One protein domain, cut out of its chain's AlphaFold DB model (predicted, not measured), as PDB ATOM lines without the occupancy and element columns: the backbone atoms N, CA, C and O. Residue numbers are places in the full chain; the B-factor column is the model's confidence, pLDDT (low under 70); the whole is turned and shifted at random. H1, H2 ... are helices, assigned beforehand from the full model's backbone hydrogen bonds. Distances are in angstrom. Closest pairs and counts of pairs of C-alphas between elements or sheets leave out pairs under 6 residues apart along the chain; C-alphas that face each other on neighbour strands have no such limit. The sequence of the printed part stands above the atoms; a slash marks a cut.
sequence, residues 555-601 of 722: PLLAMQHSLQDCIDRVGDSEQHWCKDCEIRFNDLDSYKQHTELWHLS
ATOM      1  N   PRO A 555     -34.719  54.659  19.102       89.31
ATOM      2  CA  PRO A 555     -35.600  55.762  18.725       89.31
ATOM      3  C   PRO A 555     -36.686  55.352  17.722       89.31
ATOM      4  O   PRO A 555     -37.795  55.874  17.795       89.31
ATOM      5  N   LEU A 556     -36.403  54.404  16.817       87.69
ATOM      6  CA  LEU A 556     -37.413  53.886  15.884       87.69
ATOM      7  C   LEU A 556     -38.508  53.131  16.627       87.69
ATOM      8  O   LEU A 556     -39.685  53.353  16.362       87.69
ATOM      9  N   LEU A 557     -38.124  52.281  17.582       87.44
ATOM     10  CA  LEU A 557     -39.090  51.569  18.412       87.44
ATOM     11  C   LEU A 557     -39.942  52.556  19.221       87.44
ATOM     12  O   LEU A 557     -41.165  52.456  19.233       87.44
ATOM     13  N   ALA A 558     -39.310  53.562  19.835       88.06
ATOM     14  CA  ALA A 558     -40.013  54.610  20.571       88.06
ATOM     15  C   ALA A 558     -40.991  55.395  19.681       88.06
ATOM     16  O   ALA A 558     -42.105  55.680  20.108       88.06
ATOM     17  N   MET A 559     -40.623  55.695  18.429       85.31
ATOM     18  CA  MET A 559     -41.543  56.317  17.474       85.31
ATOM     19  C   MET A 559     -42.753  55.422  17.190       85.31
ATOM     20  O   MET A 559     -43.873  55.927  17.162       85.31
ATOM     21  N   GLN A 560     -42.551  54.116  16.985       83.44
ATOM     22  CA  GLN A 560     -43.667  53.192  16.762       83.44
ATOM     23  C   GLN A 560     -44.638  53.195  17.950       83.44
ATOM     24  O   GLN A 560     -45.849  53.217  17.740       83.44
ATOM     25  N   HIS A 561     -44.126  53.276  19.183       83.38
ATOM     26  CA  HIS A 561     -44.963  53.478  20.365       83.38
ATOM     27  C   HIS A 561     -45.689  54.832  20.347       83.38
ATOM     28  O   HIS A 561     -46.876  54.875  20.633       83.38
ATOM     29  N   SER A 562     -45.043  55.934  19.965       82.62
ATOM     30  CA  SER A 562     -45.714  57.245  19.901       82.62
ATOM     31  C   SER A 562     -46.807  57.318  18.827       82.62
ATOM     32  O   SER A 562     -47.815  57.997  19.014       82.62
ATOM     33  N   LEU A 563     -46.642  56.619  17.697       76.44
ATOM     34  CA  LEU A 563     -47.685  56.519  16.666       76.44
ATOM     35  C   LEU A 563     -48.927  55.783  17.188       76.44
ATOM     36  O   LEU A 563     -50.042  56.095  16.759       76.44
ATOM     37  N   GLN A 564     -48.750  54.886  18.164       72.94
ATOM     38  CA  GLN A 564     -49.852  54.201  18.829       72.94
ATOM     39  C   GLN A 564     -50.839  55.171  19.475       72.94
ATOM     40  O   GLN A 564     -52.050  55.013  19.329       72.94
ATOM     41  N   ASP A 565     -50.329  56.210  20.136       72.50
ATOM     42  CA  ASP A 565     -51.156  57.188  20.845       72.50
ATOM     43  C   ASP A 565     -52.054  57.996  19.894       72.50
ATOM     44  O   ASP A 565     -53.124  58.461  20.300       72.50
ATOM     45  N   CYS A 566     -51.645  58.174  18.628       74.12
ATOM     46  CA  CYS A 566     -52.510  58.753  17.594       74.12
ATOM     47  C   CYS A 566     -53.542  57.717  17.104       74.12
ATOM     48  O   CYS A 566     -54.709  58.074  16.946       74.12
ATOM     49  N   ILE A 567     -53.147  56.452  16.893       70.62
ATOM     50  CA  ILE A 567     -54.042  55.374  16.425       70.62
ATOM     51  C   ILE A 567     -55.195  55.134  17.409       70.62
ATOM     52  O   ILE A 567     -56.357  55.071  17.001       70.62
ATOM     53  N   ASP A 568     -54.899  55.080  18.708       72.38
ATOM     54  CA  ASP A 568     -55.883  54.810  19.764       72.38
ATOM     55  C   ASP A 568     -57.022  55.842  19.823       72.38
ATOM     56  O   ASP A 568     -58.102  55.552  20.339       72.38
ATOM     57  N   ARG A 569     -56.820  57.042  19.268       73.12
ATOM     58  CA  ARG A 569     -57.816  58.126  19.271       73.12
ATOM     59  C   ARG A 569     -58.822  58.054  18.123       73.12
ATOM     60  O   ARG A 569     -59.846  58.724  18.201       73.12
ATOM     61  N   VAL A 570     -58.542  57.284  17.072       71.81
ATOM     62  CA  VAL A 570     -59.361  57.218  15.840       71.81
ATOM     63  C   VAL A 570     -60.352  56.036  15.871       71.81
ATOM     64  O   VAL A 570     -61.082  55.812  14.915       71.81
ATOM     65  N   GLY A 571     -60.384  55.290  16.981       63.97
ATOM     66  CA  GLY A 571     -61.019  53.979  17.139       63.97
ATOM     67  C   GLY A 571     -62.392  53.768  16.489       63.97
ATOM     68  O   GLY A 571     -63.332  54.506  16.764       63.97
ATOM     69  N   ASP A 572     -62.470  52.692  15.695       62.97
ATOM     70  CA  ASP A 572     -63.626  51.774  15.620       62.97
ATOM     71  C   ASP A 572     -63.336  50.500  14.783       62.97
ATOM     72  O   ASP A 572     -64.115  49.549  14.795       62.97
ATOM     73  N   SER A 573     -62.211  50.439  14.059       74.38
ATOM     74  CA  SER A 573     -61.806  49.248  13.290       74.38
ATOM     75  C   SER A 573     -61.226  48.135  14.173       74.38
ATOM     76  O   SER A 573     -60.642  48.413  15.220       74.38
ATOM     77  N   GLU A 574     -61.332  46.873  13.733       81.75
ATOM     78  CA  GLU A 574     -60.649  45.735  14.366       81.75
ATOM     79  C   GLU A 574     -59.134  45.995  14.419       81.75
ATOM     80  O   GLU A 574     -58.441  45.948  13.405       81.75
ATOM     81  N   GLN A 575     -58.617  46.315  15.606       82.12
ATOM     82  CA  GLN A 575     -57.197  46.600  15.802       82.12
ATOM     83  C   GLN A 575     -56.411  45.295  15.960       82.12
ATOM     84  O   GLN A 575     -56.762  44.423  16.760       82.12
ATOM     85  N   HIS A 576     -55.294  45.185  15.245       89.06
ATOM     86  CA  HIS A 576     -54.308  44.129  15.468       89.06
ATOM     87  C   HIS A 576     -53.275  44.623  16.475       89.06
ATOM     88  O   HIS A 576     -52.892  45.783  16.425       89.06
ATOM     89  N   TRP A 577     -52.794  43.780  17.386       90.88
ATOM     90  CA  TRP A 577     -51.760  44.186  18.340       90.88
ATOM     91  C   TRP A 577     -50.713  43.099  18.545       90.88
ATOM     92  O   TRP A 577     -51.006  41.900  18.513       90.88
ATOM     93  N   CYS A 578     -49.471  43.533  18.734       92.44
ATOM     94  CA  CYS A 578     -48.347  42.661  19.001       92.44
ATOM     95  C   CYS A 578     -48.336  42.238  20.464       92.44
ATOM     96  O   CYS A 578     -48.263  43.067  21.362       92.44
ATOM     97  N   LYS A 579     -48.373  40.926  20.703       91.25
ATOM     98  CA  LYS A 579     -48.412  40.353  22.055       91.25
ATOM     99  C   LYS A 579     -47.117  40.563  22.843       91.25
ATOM    100  O   LYS A 579     -47.145  40.478  24.063       91.25
ATOM    101  N   ASP A 580     -46.010  40.812  22.151       90.19
ATOM    102  CA  ASP A 580     -44.681  40.892  22.756       90.19
ATOM    103  C   ASP A 580     -44.294  42.322  23.167       90.19
ATOM    104  O   ASP A 580     -43.557  42.499  24.133       90.19
ATOM    105  N   CYS A 581     -44.752  43.341  22.430       89.31
ATOM    106  CA  CYS A 581     -44.418  44.754  22.670       89.31
ATOM    107  C   CYS A 581     -45.646  45.664  22.844       89.31
ATOM    108  O   CYS A 581     -45.489  46.865  23.039       89.31
ATOM    109  N   GLU A 582     -46.855  45.109  22.754       90.75
ATOM    110  CA  GLU A 582     -48.140  45.794  22.948       90.75
ATOM    111  C   GLU A 582     -48.455  46.925  21.946       90.75
ATOM    112  O   GLU A 582     -49.441  47.643  22.112       90.75
ATOM    113  N   ILE A 583     -47.684  47.053  20.859       87.38
ATOM    114  CA  ILE A 583     -47.963  47.999  19.766       87.38
ATOM    115  C   ILE A 583     -49.175  47.509  18.963       87.38
ATOM    116  O   ILE A 583     -49.263  46.323  18.631       87.38
ATOM    117  N   ARG A 584     -50.103  48.410  18.631       87.88
ATOM    118  CA  ARG A 584     -51.286  48.138  17.808       87.88
ATOM    119  C   ARG A 584     -51.147  48.710  16.396       87.88
ATOM    120  O   ARG A 584     -50.357  49.598  16.100       87.88
ATOM    121  N   PHE A 585     -51.936  48.156  15.495       87.06
ATOM    122  CA  PHE A 585     -51.893  48.419  14.069       87.06
ATOM    123  C   PHE A 585     -53.320  48.489  13.539       87.06
ATOM    124  O   PHE A 585     -54.196  47.733  13.970       87.06
ATOM    125  N   ASN A 586     -53.531  49.396  12.588       85.56
ATOM    126  CA  ASN A 586     -54.819  49.569  11.915       85.56
ATOM    127  C   ASN A 586     -55.099  48.466  10.893       85.56
ATOM    128  O   ASN A 586     -56.251  48.247  10.530       85.56
ATOM    129  N   ASP A 587     -54.056  47.795  10.413       87.69
ATOM    130  CA  ASP A 587     -54.141  46.775   9.384       87.69
ATOM    131  C   ASP A 587     -53.252  45.567   9.715       87.69
ATOM    132  O   ASP A 587     -52.239  45.654  10.419       87.69
ATOM    133  N   LEU A 588     -53.674  44.405   9.217       89.56
ATOM    134  CA  LEU A 588     -53.012  43.129   9.463       89.56
ATOM    135  C   LEU A 588     -51.604  43.077   8.858       89.56
ATOM    136  O   LEU A 588     -50.737  42.380   9.391       89.56
ATOM    137  N   ASP A 589     -51.373  43.775   7.748       89.75
ATOM    138  CA  ASP A 589     -50.115  43.703   7.011       89.75
ATOM    139  C   ASP A 589     -49.011  44.493   7.724       89.75
ATOM    140  O   ASP A 589     -47.921  43.954   7.915       89.75
ATOM    141  N   SER A 590     -49.311  45.678   8.262       88.00
ATOM    142  CA  SER A 590     -48.424  46.439   9.151       88.00
ATOM    143  C   SER A 590     -48.083  45.657  10.419       88.00
ATOM    144  O   SER A 590     -46.925  45.629  10.838       88.00
ATOM    145  N   TYR A 591     -49.058  44.956  11.010       91.94
ATOM    146  CA  TYR A 591     -48.815  44.074  12.157       91.94
ATOM    147  C   TYR A 591     -47.858  42.919  11.815       91.94
ATOM    148  O   TYR A 591     -46.910  42.641  12.562       91.94
ATOM    149  N   LYS A 592     -48.079  42.241  10.681       92.69
ATOM    150  CA  LYS A 592     -47.191  41.170  10.205       92.69
ATOM    151  C   LYS A 592     -45.794  41.706   9.920       92.69
ATOM    152  O   LYS A 592     -44.826  41.108  10.386       92.69
ATOM    153  N   GLN A 593     -45.695  42.842   9.231       90.75
ATOM    154  CA  GLN A 593     -44.428  43.498   8.925       90.75
ATOM    155  C   GLN A 593     -43.678  43.855  10.210       90.75
ATOM    156  O   GLN A 593     -42.494  43.561  10.335       90.75
ATOM    157  N   HIS A 594     -44.358  44.425  11.205       91.38
ATOM    158  CA  HIS A 594     -43.754  44.705  12.502       91.38
ATOM    159  C   HIS A 594     -43.237  43.429  13.179       91.38
ATOM    160  O   HIS A 594     -42.087  43.388  13.616       91.38
ATOM    161  N   THR A 595     -44.047  42.369  13.217       92.69
ATOM    162  CA  THR A 595     -43.652  41.078  13.802       92.69
ATOM    163  C   THR A 595     -42.414  40.511  13.096       92.69
ATOM    164  O   THR A 595     -41.461  40.086  13.749       92.69
ATOM    165  N   GLU A 596     -42.374  40.574  11.766       91.25
ATOM    166  CA  GLU A 596     -41.240  40.125  10.955       91.25
ATOM    167  C   GLU A 596     -39.973  40.970  11.154       91.25
ATOM    168  O   GLU A 596     -38.859  40.436  11.198       91.25
ATOM    169  N   LEU A 597     -40.122  42.287  11.293       88.88
ATOM    170  CA  LEU A 597     -38.998  43.201  11.475       88.88
ATOM    171  C   LEU A 597     -38.431  43.173  12.897       88.88
ATOM    172  O   LEU A 597     -37.220  43.307  13.053       88.88
ATOM    173  N   TRP A 598     -39.271  43.012  13.922       90.88
ATOM    174  CA  TRP A 598     -38.893  43.251  15.320       90.88
ATOM    175  C   TRP A 598     -38.857  42.007  16.201       90.88
ATOM    176  O   TRP A 598     -38.058  41.970  17.141       90.88
ATOM    177  N   HIS A 599     -39.680  41.003  15.896       92.56
ATOM    178  CA  HIS A 599     -39.920  39.848  16.767       92.56
ATOM    179  C   HIS A 599     -39.390  38.534  16.196       92.56
ATOM    180  O   HIS A 599     -39.035  37.635  16.959       92.56
ATOM    181  N   LEU A 600     -39.267  38.415  14.873       89.94
ATOM    182  CA  LEU A 600     -38.631  37.244  14.288       89.94
ATOM    183  C   LEU A 600     -37.121  37.266  14.534       89.94
ATOM    184  O   LEU A 600     -36.408  38.222  14.215       89.94
ATOM    185  N   SER A 601     -36.628  36.164  15.097       89.00
ATOM    186  CA  SER A 601     -35.206  35.848  15.094       89.00
ATOM    187  C   SER A 601     -34.705  35.796  13.659       89.00
ATOM    188  O   SER A 601     -35.319  35.173  12.793       89.00
TER     189      SER A 601
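AT A GLANCE: This is residues 555 to 601 of the 722 residues of an uncharacterized protein of Polytolypa hystricis UAMH7299 (UniProt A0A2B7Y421). Two helices, H1 and H2, run in roughly opposite directions with a clear gap between them, and a long link swings out past the end of H1 before folding back as a small loop that packs on H2. The loop is pinched by one short antiparallel pairing, residues 576 to 577 with 584 to 585. The printed part has 47 residues with two named helices, H1 then H2, and no named strand; its class is all helix, with 25 residues in named elements. It is compact, with a radius of gyration of the C-alphas of 10.4 A, and the C-alphas span 32 by 22 by 15 A.

HOW THE PARTS SIT: Start at H1, residues 555 to 567, then pass along residues 568 to 587 to reach H2, residues 588 to 599. You will find H1 and H2 apart, with no C-alpha of the one within 8 A of the other. In H2 every O i to N i+4 pair is within hydrogen-bond range; in H1 7 of 9 are.

IN THESE COORDINATES: Find C-alpha 555 at (-35.600, 55.762, 18.725); from there H1 runs 18.6 A to C-alpha 567 at (-54.042, 55.374, 16.425). Look next for C-alpha 588 at (-53.012, 43.129, 9.463), where H2 begins; it runs 15.3 A to C-alpha 599 at (-39.920, 39.848, 16.767).

THE WHOLE: The two C-alphas farthest apart are those of Asp 572 and Ser 601, at 32.6 A. The printed part has no cut, and the link from H1 to H2, 20 residues, is long. In the B-factor column the mean pLDDT of the printed part is 84.6; look at residues 571 to 572 for the two under 70.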